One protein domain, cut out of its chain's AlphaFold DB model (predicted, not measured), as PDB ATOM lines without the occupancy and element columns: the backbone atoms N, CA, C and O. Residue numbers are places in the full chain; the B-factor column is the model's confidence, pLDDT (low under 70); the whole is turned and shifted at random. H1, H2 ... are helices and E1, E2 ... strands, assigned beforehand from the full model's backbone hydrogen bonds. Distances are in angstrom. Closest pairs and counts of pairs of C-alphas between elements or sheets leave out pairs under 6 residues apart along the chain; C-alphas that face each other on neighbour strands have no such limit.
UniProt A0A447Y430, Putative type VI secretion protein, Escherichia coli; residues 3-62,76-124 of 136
ATOM      1  N   PHE A   3     -30.532  48.683  31.147       95.62
ATOM      2  CA  PHE A   3     -30.172  47.290  31.341       95.62
ATOM      3  C   PHE A   3     -31.433  46.496  31.639       95.62
ATOM      4  O   PHE A   3     -32.352  47.011  32.278       95.62
ATOM      5  N   GLY A   4     -31.478  45.250  31.188       93.56
ATOM      6  CA  GLY A   4     -32.581  44.369  31.522       93.56
ATOM      7  C   GLY A   4     -32.202  42.906  31.391       93.56
ATOM      8  O   GLY A   4     -31.401  42.539  30.536       93.56
ATOM      9  N   PHE A   5     -32.813  42.084  32.236       91.56
ATOM     10  CA  PHE A   5     -32.725  40.630  32.198       91.56
ATOM     11  C   PHE A   5     -34.109  40.039  31.919       91.56
ATOM     12  O   PHE A   5     -35.101  40.539  32.458       91.56
ATOM     13  N   SER A   6     -34.208  38.997  31.089       86.31
ATOM     14  CA  SER A   6     -35.463  38.280  30.832       86.31
ATOM     15  C   SER A   6     -36.571  39.206  30.299       86.31
ATOM     16  O   SER A   6     -36.377  39.937  29.323       86.31
ATOM     17  N   ARG A   7     -37.728  39.246  30.968       87.69
ATOM     18  CA  ARG A   7     -38.808  40.216  30.720       87.69
ATOM     19  C   ARG A   7     -38.374  41.666  30.938       87.69
ATOM     20  O   ARG A   7     -38.851  42.558  30.243       87.69
ATOM     21  N   GLY A   8     -37.450  41.914  31.866       88.31
ATOM     22  CA  GLY A   8     -36.838  43.228  32.053       88.31
ATOM     23  C   GLY A   8     -36.024  43.660  30.832       88.31
ATOM     24  O   GLY A   8     -36.050  44.833  30.470       88.31
ATOM     25  N   ALA A   9     -35.375  42.723  30.132       91.69
ATOM     26  CA  ALA A   9     -34.738  43.000  28.842       91.69
ATOM     27  C   ALA A   9     -35.775  43.347  27.764       91.69
ATOM     28  O   ALA A   9     -35.577  44.299  27.013       91.69
ATOM     29  N   ALA A  10     -36.917  42.654  27.723       89.62
ATOM     30  CA  ALA A  10     -38.013  43.004  26.816       89.62
ATOM     31  C   ALA A  10     -38.548  44.426  27.089       89.62
ATOM     32  O   ALA A  10     -38.720  45.218  26.160       89.62
ATOM     33  N   ALA A  11     -38.716  44.791  28.365       91.06
ATOM     34  CA  ALA A  11     -39.092  46.143  28.771       91.06
ATOM     35  C   ALA A  11     -38.019  47.184  28.405       91.06
ATOM     36  O   ALA A  11     -38.361  48.258  27.914       91.06
ATOM     37  N   ALA A  12     -36.731  46.866  28.569       95.00
ATOM     38  CA  ALA A  12     -35.630  47.750  28.188       95.00
ATOM     39  C   ALA A  12     -35.602  48.013  26.672       95.00
ATOM     40  O   ALA A  12     -35.430  49.158  26.253       95.00
ATOM     41  N   ARG A  13     -35.842  46.987  25.842       94.69
ATOM     42  CA  ARG A  13     -35.976  47.129  24.378       94.69
ATOM     43  C   ARG A  13     -37.165  48.011  24.009       94.69
ATOM     44  O   ARG A  13     -37.035  48.912  23.181       94.69
ATOM     45  N   HIS A  14     -38.306  47.791  24.655       94.06
ATOM     46  CA  HIS A  14     -39.494  48.607  24.431       94.06
ATOM     47  C   HIS A  14     -39.280  50.066  24.835       94.06
ATOM     48  O   HIS A  14     -39.603  50.973  24.070       94.06
ATOM     49  N   PHE A  15     -38.673  50.299  25.995       95.50
ATOM     50  CA  PHE A  15     -38.346  51.641  26.456       95.50
ATOM     51  C   PHE A  15     -37.368  52.344  25.507       95.50
ATOM     52  O   PHE A  15     -37.580  53.503  25.161       95.50
ATOM     53  N   ALA A  16     -36.342  51.640  25.020       96.62
ATOM     54  CA  ALA A  16     -35.400  52.192  24.051       96.62
ATOM     55  C   ALA A  16     -36.093  52.615  22.743       96.62
ATOM     56  O   ALA A  16     -35.803  53.689  22.219       96.62
ATOM     57  N   ASN A  17     -37.071  51.836  22.265       95.56
ATOM     58  CA  ASN A  17     -37.907  52.235  21.131       95.56
ATOM     59  C   ASN A  17     -38.728  53.497  21.420       95.56
ATOM     60  O   ASN A  17     -38.757  54.396  20.587       95.56
ATOM     61  N   ARG A  18     -39.334  53.612  22.606       95.88
ATOM     62  CA  ARG A  18     -40.086  54.819  22.994       95.88
ATOM     63  C   ARG A  18     -39.194  56.062  23.070       95.88
ATOM     64  O   ARG A  18     -39.607  57.135  22.643       95.88
ATOM     65  N   VAL A  19     -37.956  55.923  23.554       96.56
ATOM     66  CA  VAL A  19     -36.955  57.009  23.528       96.56
ATOM     67  C   VAL A  19     -36.597  57.381  22.090       96.56
ATOM     68  O   VAL A  19     -36.585  58.560  21.744       96.56
ATOM     69  N   MET A  20     -36.335  56.392  21.232       96.06
ATOM     70  CA  MET A  20     -36.035  56.614  19.815       96.06
ATOM     71  C   MET A  20     -37.172  57.359  19.096       96.06
ATOM     72  O   MET A  20     -36.910  58.244  18.289       96.06
ATOM     73  N   GLU A  21     -38.421  57.031  19.420       95.69
ATOM     74  CA  GLU A  21     -39.637  57.644  18.869       95.69
ATOM     75  C   GLU A  21     -40.010  58.984  19.521       95.69
ATOM     76  O   GLU A  21     -41.003  59.590  19.133       95.69
ATOM     77  N   GLN A  22     -39.216  59.459  20.486       95.75
ATOM     78  CA  GLN A  22     -39.454  60.702  21.222       95.75
ATOM     79  C   GLN A  22     -40.818  60.747  21.932       95.75
ATOM     80  O   GLN A  22     -41.530  61.748  21.878       95.75
ATOM     81  N   ASP A  23     -41.167  59.661  22.629       96.12
ATOM     82  CA  ASP A  23     -42.432  59.535  23.354       96.12
ATOM     83  C   ASP A  23     -42.680  60.701  24.348       96.12
ATOM     84  O   ASP A  23     -41.939  60.859  25.327       96.12
ATOM     85  N   PRO A  24     -43.772  61.479  24.187       95.44
ATOM     86  CA  PRO A  24     -44.068  62.635  25.034       95.44
ATOM     87  C   PRO A  24     -44.229  62.322  26.525       95.44
ATOM     88  O   PRO A  24     -44.110  63.215  27.365       95.44
ATOM     89  N   ALA A  25     -44.552  61.083  26.903       96.19
ATOM     90  CA  ALA A  25     -44.583  60.689  28.307       96.19
ATOM     91  C   ALA A  25     -43.177  60.696  28.927       96.19
ATOM     92  O   ALA A  25     -43.033  61.095  30.081       96.19
ATOM     93  N   ILE A  26     -42.147  60.318  28.161       95.81
ATOM     94  CA  ILE A  26     -40.751  60.350  28.610       95.81
ATOM     95  C   ILE A  26     -40.283  61.801  28.730       95.81
ATOM     96  O   ILE A  26     -39.751  62.176  29.773       95.81
ATOM     97  N   ALA A  27     -40.564  62.637  27.726       94.75
ATOM     98  CA  ALA A  27     -40.258  64.067  27.791       94.75
ATOM     99  C   ALA A  27     -40.911  64.749  29.009       94.75
ATOM    100  O   ALA A  27     -40.246  65.457  29.763       94.75
ATOM    101  N   ARG A  28     -42.195  64.468  29.275       95.12
ATOM    102  CA  ARG A  28     -42.897  64.973  30.469       95.12
ATOM    103  C   ARG A  28     -42.289  64.463  31.772       95.12
ATOM    104  O   ARG A  28     -42.205  65.222  32.733       95.12
ATOM    105  N   ALA A  29     -41.870  63.199  31.822       94.75
ATOM    106  CA  ALA A  29     -41.213  62.639  33.000       94.75
ATOM    107  C   ALA A  29     -39.869  63.332  33.282       94.75
ATOM    108  O   ALA A  29     -39.598  63.668  34.433       94.75
ATOM    109  N   ILE A  30     -39.076  63.604  32.238       93.88
ATOM    110  CA  ILE A  30     -37.817  64.354  32.340       93.88
ATOM    111  C   ILE A  30     -38.090  65.781  32.820       93.88
ATOM    112  O   ILE A  30     -37.538  66.184  33.839       93.88
ATOM    113  N   ALA A  31     -38.997  66.512  32.165       93.50
ATOM    114  CA  ALA A  31     -39.344  67.882  32.544       93.50
ATOM    115  C   ALA A  31     -39.854  67.978  33.993       93.50
ATOM    116  O   ALA A  31     -39.471  68.885  34.730       93.50
ATOM    117  N   LYS A  32     -40.672  67.011  34.435       94.69
ATOM    118  CA  LYS A  32     -41.136  66.919  35.828       94.69
ATOM    119  C   LYS A  32     -39.979  66.664  36.798       94.69
ATOM    120  O   LYS A  32     -39.941  67.280  37.859       94.69
ATOM    121  N   GLY A  33     -39.054  65.768  36.452       92.81
ATOM    122  CA  GLY A  33     -37.869  65.471  37.265       92.81
ATOM    123  C   GLY A  33     -36.917  66.662  37.383       92.81
ATOM    124  O   GLY A  33     -36.407  66.927  38.467       92.81
ATOM    125  N   LEU A  34     -36.754  67.415  36.294       93.06
ATOM    126  CA  LEU A  34     -35.970  68.648  36.221       93.06
ATOM    127  C   LEU A  34     -36.721  69.885  36.739       93.06
ATOM    128  O   LEU A  34     -36.184  70.978  36.694       93.06
ATOM    129  N   ARG A  35     -37.969  69.747  37.210       92.06
ATOM    130  CA  ARG A  35     -38.808  70.865  37.695       92.06
ATOM    131  C   ARG A  35     -38.949  72.025  36.698       92.06
ATOM    132  O   ARG A  35     -39.167  73.162  37.100       92.06
ATOM    133  N   GLY A  36     -38.893  71.721  35.402       80.19
ATOM    134  CA  GLY A  36     -38.959  72.713  34.330       80.19
ATOM    135  C   GLY A  36     -37.621  73.357  33.961       80.19
ATOM    136  O   GLY A  36     -37.623  74.232  33.096       80.19
ATOM    137  N   ASP A  37     -36.501  72.923  34.553       89.31
ATOM    138  CA  ASP A  37     -35.175  73.395  34.156       89.31
ATOM    139  C   ASP A  37     -34.898  73.070  32.684       89.31
ATOM    140  O   ASP A  37     -35.250  72.004  32.159       89.31
ATOM    141  N   PHE A  38     -34.245  74.016  32.012       86.94
ATOM    142  CA  PHE A  38     -33.856  73.870  30.620       86.94
ATOM    143  C   PHE A  38     -32.745  72.825  30.477       86.94
ATOM    144  O   PHE A  38     -31.755  72.839  31.209       86.94
ATOM    145  N   TYR A  39     -32.880  71.951  29.484       88.00
ATOM    146  CA  TYR A  39     -31.815  71.058  29.045       88.00
ATOM    147  C   TYR A  39     -31.717  71.109  27.523       88.00
ATOM    148  O   TYR A  39     -32.727  71.077  26.819       88.00
ATOM    149  N   ASP A  40     -30.487  71.177  27.026       88.50
ATOM    150  CA  ASP A  40     -30.208  71.197  25.594       88.50
ATOM    151  C   ASP A  40     -30.019  69.763  25.079       88.50
ATOM    152  O   ASP A  40     -29.034  69.084  25.388       88.50
ATOM    153  N   GLY A  41     -31.018  69.259  24.353       91.25
ATOM    154  CA  GLY A  41     -31.007  67.917  23.787       91.25
ATOM    155  C   GLY A  41     -32.377  67.437  23.317       91.25
ATOM    156  O   GLY A  41     -33.373  68.159  23.329       91.25
ATOM    157  N   LYS A  42     -32.439  66.170  22.895       93.56
ATOM    158  CA  LYS A  42     -33.701  65.532  22.495       93.56
ATOM    159  C   LYS A  42     -34.678  65.505  23.677       93.56
ATOM    160  O   LYS A  42     -34.273  65.038  24.745       93.56
ATOM    161  N   PRO A  43     -35.956  65.893  23.505       91.56
ATOM    162  CA  PRO A  43     -36.901  65.979  24.612       91.56
ATOM    163  C   PRO A  43     -37.060  64.673  25.402       91.56
ATOM    164  O   PRO A  43     -37.131  64.690  26.624       91.56
ATOM    165  N   SER A  44     -37.043  63.521  24.735       94.81
ATOM    166  CA  SER A  44     -37.129  62.214  25.409       94.81
ATOM    167  C   SER A  44     -35.763  61.584  25.701       94.81
ATOM    168  O   SER A  44     -35.679  60.413  26.069       94.81
ATOM    169  N   GLY A  45     -34.684  62.346  25.521       94.06
ATOM    170  CA  GLY A  45     -33.308  61.886  25.640       94.06
ATOM    171  C   GLY A  45     -32.846  61.007  24.474       94.06
ATOM    172  O   GLY A  45     -33.466  60.930  23.410       94.06
ATOM    173  N   GLU A  46     -31.710  60.342  24.690       96.25
ATOM    174  CA  GLU A  46     -31.099  59.397  23.757       96.25
ATOM    175  C   GLU A  46     -30.486  58.210  24.510       96.25
ATOM    176  O   GLU A  46     -29.901  58.355  25.589       96.25
ATOM    177  N   VAL A  47     -30.580  57.014  23.928       97.25
ATOM    178  CA  VAL A  47     -30.006  55.809  24.529       97.25
ATOM    179  C   VAL A  47     -28.527  55.670  24.162       97.25
ATOM    180  O   VAL A  47     -28.164  55.365  23.031       97.25
ATOM    181  N   ARG A  48     -27.640  55.833  25.149       97.25
ATOM    182  CA  ARG A  48     -26.192  55.616  24.955       97.25
ATOM    183  C   ARG A  48     -25.805  54.135  24.870       97.25
ATOM    184  O   ARG A  48     -25.002  53.761  24.028       97.25
ATOM    185  N   PHE A  49     -26.338  53.311  25.765       97.75
ATOM    186  CA  PHE A  49     -26.038  51.880  25.840       97.75
ATOM    187  C   PHE A  49     -27.285  51.116  26.281       97.75
ATOM    188  O   PHE A  49     -27.966  51.568  27.214       97.75
ATOM    189  N   LEU A  50     -27.550  49.994  25.612       97.69
ATOM    190  CA  LEU A  50     -28.608  49.038  25.924       97.69
ATOM    191  C   LEU A  50     -27.983  47.655  26.168       97.69
ATOM    192  O   LEU A  50     -27.572  46.983  25.222       97.69
ATOM    193  N   GLY A  51     -27.889  47.261  27.439       97.19
ATOM    194  CA  GLY A  51     -27.368  45.960  27.858       97.19
ATOM    195  C   GLY A  51     -28.498  44.976  28.130       97.19
ATOM    196  O   GLY A  51     -29.365  45.242  28.961       97.19
ATOM    197  N   LEU A  52     -28.503  43.846  27.436       96.00
ATOM    198  CA  LEU A  52     -29.569  42.855  27.523       96.00
ATOM    199  C   LEU A  52     -29.010  41.518  28.004       96.00
ATOM    200  O   LEU A  52     -27.956  41.074  27.556       96.00
ATOM    201  N   PHE A  53     -29.747  40.859  28.885       91.56
ATOM    202  CA  PHE A  53     -29.431  39.522  29.363       91.56
ATOM    203  C   PHE A  53     -30.625  38.623  29.069       91.56
ATOM    204  O   PHE A  53     -31.733  38.879  29.540       91.56
ATOM    205  N   ASP A  54     -30.388  37.618  28.235       84.12
ATOM    206  CA  ASP A  54     -31.295  36.544  27.848       84.12
ATOM    207  C   ASP A  54     -32.754  36.999  27.681       84.12
ATOM    208  O   ASP A  54     -33.634  36.703  28.489       84.12
ATOM    209  N   THR A  55     -32.999  37.836  26.665       81.25
ATOM    210  CA  THR A  55     -34.303  38.486  26.488       81.25
ATOM    211  C   THR A  55     -35.401  37.450  26.261       81.25
ATOM    212  O   THR A  55     -35.452  36.824  25.204       81.25
ATOM    213  N   VAL A  56     -36.357  37.379  27.186       78.38
ATOM    214  CA  VAL A  56     -37.582  36.588  27.038       78.38
ATOM    215  C   VAL A  56     -38.767  37.537  27.095       78.38
ATOM    216  O   VAL A  56     -39.133  38.050  28.156       78.38
ATOM    217  N   ALA A  57     -39.381  37.792  25.944       67.25
ATOM    218  CA  ALA A  57     -40.724  38.343  25.929       67.25
ATOM    219  C   ALA A  57     -41.663  37.224  26.387       67.25
ATOM    220  O   ALA A  57     -41.679  36.158  25.780       67.25
ATOM    221  N   ALA A  58     -42.390  37.413  27.488       56.62
ATOM    222  CA  ALA A  58     -43.341  36.408  27.947       56.62
ATOM    223  C   ALA A  58     -44.450  36.235  26.901       56.62
ATOM    224  O   ALA A  58     -45.393  37.016  26.852       56.62
ATOM    225  N   ILE A  59     -44.302  35.214  26.058       49.88
ATOM    226  CA  ILE A  59     -45.293  34.751  25.076       49.88
ATOM    227  C   ILE A  59     -46.032  33.502  25.624       49.88
ATOM    228  O   ILE A  59     -46.923  32.961  24.989       49.88
ATOM    229  N   GLY A  60     -45.706  33.042  26.842       42.66
ATOM    230  CA  GLY A  60     -46.160  31.749  27.385       42.66
ATOM    231  C   GLY A  60     -47.413  31.748  28.268       42.66
ATOM    232  O   GLY A  60     -47.746  30.717  28.840       42.66
ATOM    233  N   GLY A  61     -48.121  32.861  28.432       41.31
ATOM    234  CA  GLY A  61     -49.348  32.851  29.224       41.31
ATOM    235  C   GLY A  61     -50.079  34.153  29.043       41.31
ATOM    236  O   GLY A  61     -49.621  35.133  29.611       41.31
ATOM    237  N   ILE A  62     -51.048  34.181  28.119       42.00
ATOM    238  CA  ILE A  62     -52.516  34.314  28.321       42.00
ATOM    239  C   ILE A  62     -53.238  34.124  26.956       42.00
ATOM    240  O   ILE A  62     -54.457  34.036  26.910       42.00
ATOM    241  N   VAL A  76     -45.892  45.874  22.672       75.50
ATOM    242  CA  VAL A  76     -44.472  45.704  23.054       75.50
ATOM    243  C   VAL A  76     -43.567  45.725  21.823       75.50
ATOM    244  O   VAL A  76     -43.547  44.805  21.011       75.50
ATOM    245  N   LYS A  77     -42.771  46.789  21.707       85.44
ATOM    246  CA  LYS A  77     -41.812  47.004  20.609       85.44
ATOM    247  C   LYS A  77     -40.448  46.402  20.951       85.44
ATOM    248  O   LYS A  77     -39.697  46.987  21.726       85.44
ATOM    249  N   LEU A  78     -40.130  45.240  20.385       87.44
ATOM    250  CA  LEU A  78     -38.875  44.521  20.663       87.44
ATOM    251  C   LEU A  78     -37.798  44.719  19.593       87.44
ATOM    252  O   LEU A  78     -36.628  44.418  19.836       87.44
ATOM    253  N   GLU A  79     -38.163  45.208  18.411       90.00
ATOM    254  CA  GLU A  79     -37.216  45.422  17.319       90.00
ATOM    255  C   GLU A  79     -36.198  46.513  17.676       90.00
ATOM    256  O   GLU A  79     -36.561  47.559  18.204       90.00
ATOM    257  N   LEU A  80     -34.915  46.274  17.406       92.25
ATOM    258  CA  LEU A  80     -33.834  47.207  17.726       92.25
ATOM    259  C   LEU A  80     -33.227  47.757  16.439       92.25
ATOM    260  O   LEU A  80     -32.237  47.232  15.938       92.25
ATOM    261  N   ARG A  81     -33.828  48.822  15.906       93.31
ATOM    262  CA  ARG A  81     -33.319  49.505  14.706       93.31
ATOM    263  C   ARG A  81     -31.925  50.109  14.958       93.31
ATOM    264  O   ARG A  81     -31.631  50.453  16.103       93.31
ATOM    265  N   PRO A  82     -31.086  50.321  13.926       93.31
ATOM    266  CA  PRO A  82     -29.706  50.801  14.096       93.31
ATOM    267  C   PRO A  82     -29.539  52.098  14.908       93.31
ATOM    268  O   PRO A  82     -28.511  52.298  15.544       93.31
ATOM    269  N   SER A  83     -30.545  52.975  14.927       94.38
ATOM    270  CA  SER A  83     -30.531  54.241  15.674       94.38
ATOM    271  C   SER A  83     -31.229  54.186  17.039       94.38
ATOM    272  O   SER A  83     -31.369  55.219  17.692       94.38
ATOM    273  N   VAL A  84     -31.649  53.000  17.502       96.19
ATOM    274  CA  VAL A  84     -32.332  52.835  18.799       96.19
ATOM    275  C   VAL A  84     -31.420  53.166  19.986       96.19
ATOM    276  O   VAL A  84     -31.889  53.645  21.016       96.19
ATOM    277  N   ALA A  85     -30.114  52.923  19.844       97.12
ATOM    278  CA  ALA A  85     -29.087  53.239  20.827       97.12
ATOM    279  C   ALA A  85     -27.718  53.378  20.149       97.12
ATOM    280  O   ALA A  85     -27.488  52.783  19.101       97.12
ATOM    281  N   LYS A  86     -26.766  54.090  20.770       97.00
ATOM    282  CA  LYS A  86     -25.388  54.171  20.234       97.00
ATOM    283  C   LYS A  86     -24.665  52.820  20.258       97.00
ATOM    284  O   LYS A  86     -23.807  52.557  19.419       97.00
ATOM    285  N   LYS A  87     -24.971  51.989  21.256       97.31
ATOM    286  CA  LYS A  87     -24.427  50.641  21.435       97.31
ATOM    287  C   LYS A  87     -25.492  49.736  22.049       97.31
ATOM    288  O   LYS A  87     -26.165  50.129  23.004       97.31
ATOM    289  N   VAL A  88     -25.588  48.520  21.531       97.44
ATOM    290  CA  VAL A  88     -26.411  47.439  22.077       97.44
ATOM    291  C   VAL A  88     -25.517  46.220  22.243       97.44
ATOM    292  O   VAL A  88     -24.669  45.961  21.388       97.44
ATOM    293  N   PHE A  89     -25.694  45.495  23.339       96.62
ATOM    294  CA  PHE A  89     -25.036  44.216  23.560       96.62
ATOM    295  C   PHE A  89     -25.984  43.274  24.292       96.62
ATOM    296  O   PHE A  89     -26.626  43.691  25.260       96.62
ATOM    297  N   GLN A  90     -26.059  42.022  23.844       96.06
ATOM    298  CA  GLN A  90     -26.851  40.993  24.511       96.06
ATOM    299  C   GLN A  90     -26.008  39.777  24.865       96.06
ATOM    300  O   GLN A  90     -25.273  39.269  24.023       96.06
ATOM    301  N   ILE A  91     -26.160  39.296  26.095       93.81
ATOM    302  CA  ILE A  91     -25.671  37.982  26.515       93.81
ATOM    303  C   ILE A  91     -26.849  37.012  26.504       93.81
ATOM    304  O   ILE A  91     -27.923  37.364  26.995       93.81
ATOM    305  N   THR A  92     -26.679  35.818  25.943       90.44
ATOM    306  CA  THR A  92     -27.734  34.795  25.842       90.44
ATOM    307  C   THR A  92     -27.306  33.483  26.484       90.44
ATOM    308  O   THR A  92     -26.117  33.165  26.523       90.44
ATOM    309  N   ALA A  93     -28.275  32.736  27.012       87.06
ATOM    310  CA  ALA A  93     -28.045  31.435  27.628       87.06
ATOM    311  C   ALA A  93     -27.999  30.339  26.552       87.06
ATOM    312  O   ALA A  93     -28.958  30.153  25.805       87.06
ATOM    313  N   MET A  94     -26.896  29.591  26.469       83.19
ATOM    314  CA  MET A  94     -26.777  28.464  25.530       83.19
ATOM    315  C   MET A  94     -27.576  27.232  25.965       83.19
ATOM    316  O   MET A  94     -27.957  26.425  25.118       83.19
ATOM    317  N   ASN A  95     -27.798  27.061  27.271       77.94
ATOM    318  CA  ASN A  95     -28.388  25.856  27.856       77.94
ATOM    319  C   ASN A  95     -29.792  26.107  28.427       77.94
ATOM    320  O   ASN A  95     -30.207  25.455  29.384       77.94
ATOM    321  N   GLU A  96     -30.532  27.055  27.849       67.12
ATOM    322  CA  GLU A  96     -31.941  27.274  28.168       67.12
ATOM    323  C   GLU A  96     -32.836  26.502  27.185       67.12
ATOM    324  O   GLU A  96     -33.007  26.893  26.035       67.12
ATOM    325  N   TYR A  97     -33.396  25.381  27.647       69.62
ATOM    326  CA  TYR A  97     -34.200  24.470  26.821       69.62
ATOM    327  C   TYR A  97     -35.708  24.562  27.101       69.62
ATOM    328  O   TYR A  97     -36.492  23.816  26.509       69.62
ATOM    329  N   ARG A  98     -36.157  25.432  28.020       69.12
ATOM    330  CA  ARG A  98     -37.584  25.535  28.352       69.12
ATOM    331  C   ARG A  98     -38.332  26.284  27.254       69.12
ATOM    332  O   ARG A  98     -38.035  27.433  26.953       69.12
ATOM    333  N   TYR A  99     -39.406  25.671  26.765       54.97
ATOM    334  CA  TYR A  99     -40.290  26.239  25.742       54.97
ATOM    335  C   TYR A  99     -40.849  27.633  26.098       54.97
ATOM    336  O   TYR A  99     -40.999  28.491  25.237       54.97
ATOM    337  N   ASN A 100     -41.104  27.901  27.383       56.84
ATOM    338  CA  ASN A 100     -41.629  29.195  27.844       56.84
ATOM    339  C   ASN A 100     -40.572  30.318  27.906       56.84
ATOM    340  O   ASN A 100     -40.909  31.449  28.262       56.84
ATOM    341  N   PHE A 101     -39.311  30.018  27.580       57.12
ATOM    342  CA  PHE A 101     -38.176  30.942  27.593       57.12
ATOM    343  C   PHE A 101     -37.621  31.161  26.178       57.12
ATOM    344  O   PHE A 101     -36.414  31.161  25.959       57.12
ATOM    345  N   SER A 102     -38.510  31.372  25.202       70.56
ATOM    346  CA  SER A 102     -38.116  31.672  23.823       70.56
ATOM    347  C   SER A 102     -37.296  32.963  23.742       70.56
ATOM    348  O   SER A 102     -37.802  34.079  23.929       70.56
ATOM    349  N   LEU A 103     -36.009  32.790  23.447       74.69
ATOM    350  CA  LEU A 103     -35.041  33.862  23.287       74.69
ATOM    351  C   LEU A 103     -35.451  34.807  22.154       74.69
ATOM    352  O   LEU A 103     -35.639  34.409  21.007       74.69
ATOM    353  N   ASN A 104     -35.493  36.101  22.457       78.56
ATOM    354  CA  ASN A 104     -35.586  37.149  21.450       78.56
ATOM    355  C   ASN A 104     -34.166  37.584  21.071       78.56
ATOM    356  O   ASN A 104     -33.615  38.516  21.667       78.56
ATOM    357  N   SER A 105     -33.565  36.894  20.102       84.31
ATOM    358  CA  SER A 105     -32.208  37.194  19.632       84.31
ATOM    359  C   SER A 105     -32.140  38.557  18.924       84.31
ATOM    360  O   SER A 105     -33.118  39.041  18.346       84.31
ATOM    361  N   ILE A 106     -30.976  39.197  19.003       88.31
ATOM    362  CA  ILE A 106     -30.601  40.409  18.260       88.31
ATOM    363  C   ILE A 106     -29.472  40.134  17.258       88.31
ATOM    364  O   ILE A 106     -28.972  41.064  16.613       88.31
ATOM    365  N   LYS A 107     -29.068  38.865  17.125       83.06
ATOM    366  CA  LYS A 107     -27.991  38.424  16.242       83.06
ATOM    367  C   LYS A 107     -28.265  38.854  14.801       83.06
ATOM    368  O   LYS A 107     -29.383  38.763  14.302       83.06
ATOM    369  N   GLY A 108     -27.225  39.355  14.139       85.12
ATOM    370  CA  GLY A 108     -27.300  39.901  12.779       85.12
ATOM    371  C   GLY A 108     -27.616  41.400  12.715       85.12
ATOM    372  O   GLY A 108     -27.210  42.041  11.752       85.12
ATOM    373  N   MET A 109     -28.255  41.979  13.739       89.56
ATOM    374  CA  MET A 109     -28.488  43.431  13.831       89.56
ATOM    375  C   MET A 109     -27.535  44.107  14.824       89.56
ATOM    376  O   MET A 109     -27.050  45.209  14.580       89.56
ATOM    377  N   TRP A 110     -27.254  43.439  15.943       95.56
ATOM    378  CA  TRP A 110     -26.413  43.950  17.019       95.56
ATOM    379  C   TRP A 110     -25.510  42.844  17.582       95.56
ATOM    380  O   TRP A 110     -25.816  41.660  17.419       95.56
ATOM    381  N   PRO A 111     -24.401  43.205  18.253       95.94
ATOM    382  CA  PRO A 111     -23.543  42.237  18.925       95.94
ATOM    383  C   PRO A 111     -24.297  41.406  19.976       95.94
ATOM    384  O   PRO A 111     -24.893  41.946  20.911       95.94
ATOM    385  N   GLU A 112     -24.225  40.084  19.831       94.62
ATOM    386  CA  GLU A 112     -24.808  39.098  20.741       94.62
ATOM    387  C   GLU A 112     -23.758  38.033  21.074       94.62
ATOM    388  O   GLU A 112     -23.087  37.522  20.175       94.62
ATOM    389  N   LEU A 113     -23.621  37.704  22.358       92.88
ATOM    390  CA  LEU A 113     -22.702  36.697  22.871       92.88
ATOM    391  C   LEU A 113     -23.488  35.597  23.583       92.88
ATOM    392  O   LEU A 113     -24.087  35.832  24.630       92.88
ATOM    393  N   ALA A 114     -23.447  34.389  23.032       90.69
ATOM    394  CA  ALA A 114     -23.969  33.213  23.709       90.69
ATOM    395  C   ALA A 114     -22.934  32.705  24.723       90.69
ATOM    396  O   ALA A 114     -21.770  32.517  24.367       90.69
ATOM    397  N   LEU A 115     -23.354  32.502  25.972       89.12
ATOM    398  CA  LEU A 115     -22.522  31.963  27.045       89.12
ATOM    399  C   LEU A 115     -23.116  30.654  27.592       89.12
ATOM    400  O   LEU A 115     -24.340  30.489  27.592       89.12
ATOM    401  N   PRO A 116     -22.266  29.718  28.059       86.12
ATOM    402  CA  PRO A 116     -22.733  28.494  28.701       86.12
ATOM    403  C   PRO A 116     -23.495  28.817  29.993       86.12
ATOM    404  O   PRO A 116     -23.111  29.723  30.733       86.12
ATOM    405  N   GLY A 117     -24.558  28.057  30.261       82.75
ATOM    406  CA  GLY A 117     -25.455  28.263  31.403       82.75
ATOM    407  C   GLY A 117     -26.927  28.372  30.999       82.75
ATOM    408  O   GLY A 117     -27.262  28.562  29.827       82.75
ATOM    409  N   ALA A 118     -27.811  28.214  31.982       81.75
ATOM    410  CA  ALA A 118     -29.250  28.421  31.871       81.75
ATOM    411  C   ALA A 118     -29.621  29.903  32.076       81.75
ATOM    412  O   ALA A 118     -28.795  30.734  32.455       81.75
ATOM    413  N   HIS A 119     -30.895  30.255  31.883       79.56
ATOM    414  CA  HIS A 119     -31.383  31.641  31.934       79.56
ATOM    415  C   HIS A 119     -30.910  32.445  33.162       79.56
ATOM    416  O   HIS A 119     -30.486  33.594  33.048       79.56
ATOM    417  N   SER A 120     -30.959  31.845  34.356       81.06
ATOM    418  CA  SER A 120     -30.558  32.512  35.606       81.06
ATOM    419  C   SER A 120     -29.056  32.461  35.897       81.06
ATOM    420  O   SER A 120     -28.612  33.238  36.741       81.06
ATOM    421  N   ASP A 121     -28.282  31.634  35.181       77.88
ATOM    422  CA  ASP A 121     -26.811  31.693  35.204       77.88
ATOM    423  C   ASP A 121     -26.321  32.961  34.498       77.88
ATOM    424  O   ASP A 121     -25.370  33.599  34.939       77.88
ATOM    425  N   ILE A 122     -27.025  33.378  33.440       80.75
ATOM    426  CA  ILE A 122     -26.745  34.626  32.719       80.75
ATOM    427  C   ILE A 122     -27.318  35.849  33.447       80.75
ATOM    428  O   ILE A 122     -26.684  36.901  33.493       80.75
ATOM    429  N   GLY A 123     -28.529  35.734  33.995       76.19
ATOM    430  CA  GLY A 123     -29.238  36.854  34.622       76.19
ATOM    431  C   GLY A 123     -28.962  37.109  36.099       76.19
ATOM    432  O   GLY A 123     -29.365  38.158  36.600       76.19
ATOM    433  N   GLY A 124     -28.324  36.170  36.802       76.31
ATOM    434  CA  GLY A 124     -28.001  36.304  38.226       76.31
ATOM    435  C   GLY A 124     -29.173  36.034  39.176       76.31
ATOM    436  O   GLY A 124     -29.427  36.824  40.080       76.31
TER     437      GLY A 124
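What this domain is: This is residues 3 to 62 and 76 to 124 of the 136 residues of the protein "Putative type VI secretion protein" of Escherichia coli (UniProt A0A447Y430). A small sheet of four parallel strands has the helix H1 running along one of its faces, near the edge strand E1, while H2 and the loop of residues 34 to 49 lengthen the model at one end and the short H3 sits beside the strands towards the other. The 109 printed residues hold three named helices and four named strands in the order E1 H1 H2 E2 E3 E4 H3, and the sheet's order is E1 E2 E3 E4. The class is mixed, helices and strands, with under half of the residues in named elements. The whole is only just compact, close to loose, with a radius of gyration of the C-alphas of 15.6 A, and elongated, spanning 49 by 31 by 23 A.

How they stand to each other: E1, residues 3 to 5, is parallel to E2, residues 50 to 53, with N 4 and O 51 3.1 A apart. H1, residues 7 to 20, is on the sheet at a height of 8.0 A, over E1 and along the strands at 10 degrees on the local plane, making two layers, helix on one face; only just, it is not also over E2. The closest C-alphas of H1 and E2 are those of Ala 9 and Leu 52, 5.3 A. H2, residues 24 to 33, is not on the sheet; it is close to H1 but not clearly touching, about perpendicular at 86 degrees, the closest C-alphas being those of Val 19 and Ile 26, 7.2 A. E1, H1 H2 and E2 form a strand-helix-strand unit, two parallel neighbour strands with helices between, its crossover right-handed. E3, residues 88 to 93, is parallel to E2, with N 52 and O 89 2.9 A apart, and to E4, residues 112 to 115, with N 113 and O 90 2.8 A apart. H3, residues 119 to 123, stands at the sheet's level, height 3.5 A; its closest C-alpha pair with E3 is Ala 93 and His 119, 5.5 A. In H1, H2 and H3 every O i to N i+4 pair is within hydrogen-bond range.

Where its parts are: E1 begins at C-alpha 3, (-30.172, 47.290, 31.341). From first to last C-alpha H1 is 19.9 A long, H2 14.0 A and E3 17.0 A. H3 ends at C-alpha 123, (-29.238, 36.854, 34.622).

The domain as a whole: The C-alphas farthest apart, those of Phe 38 and Tyr 97, are 49.5 A apart. Residues 63 to 75 are not printed, and C-alphas 62 and 76 are 14.9 A apart across that cut. The links H2 to E2 and E3 to E4 are long. The pLDDT is under 70 in residues 57 to 62 and 96 to 101.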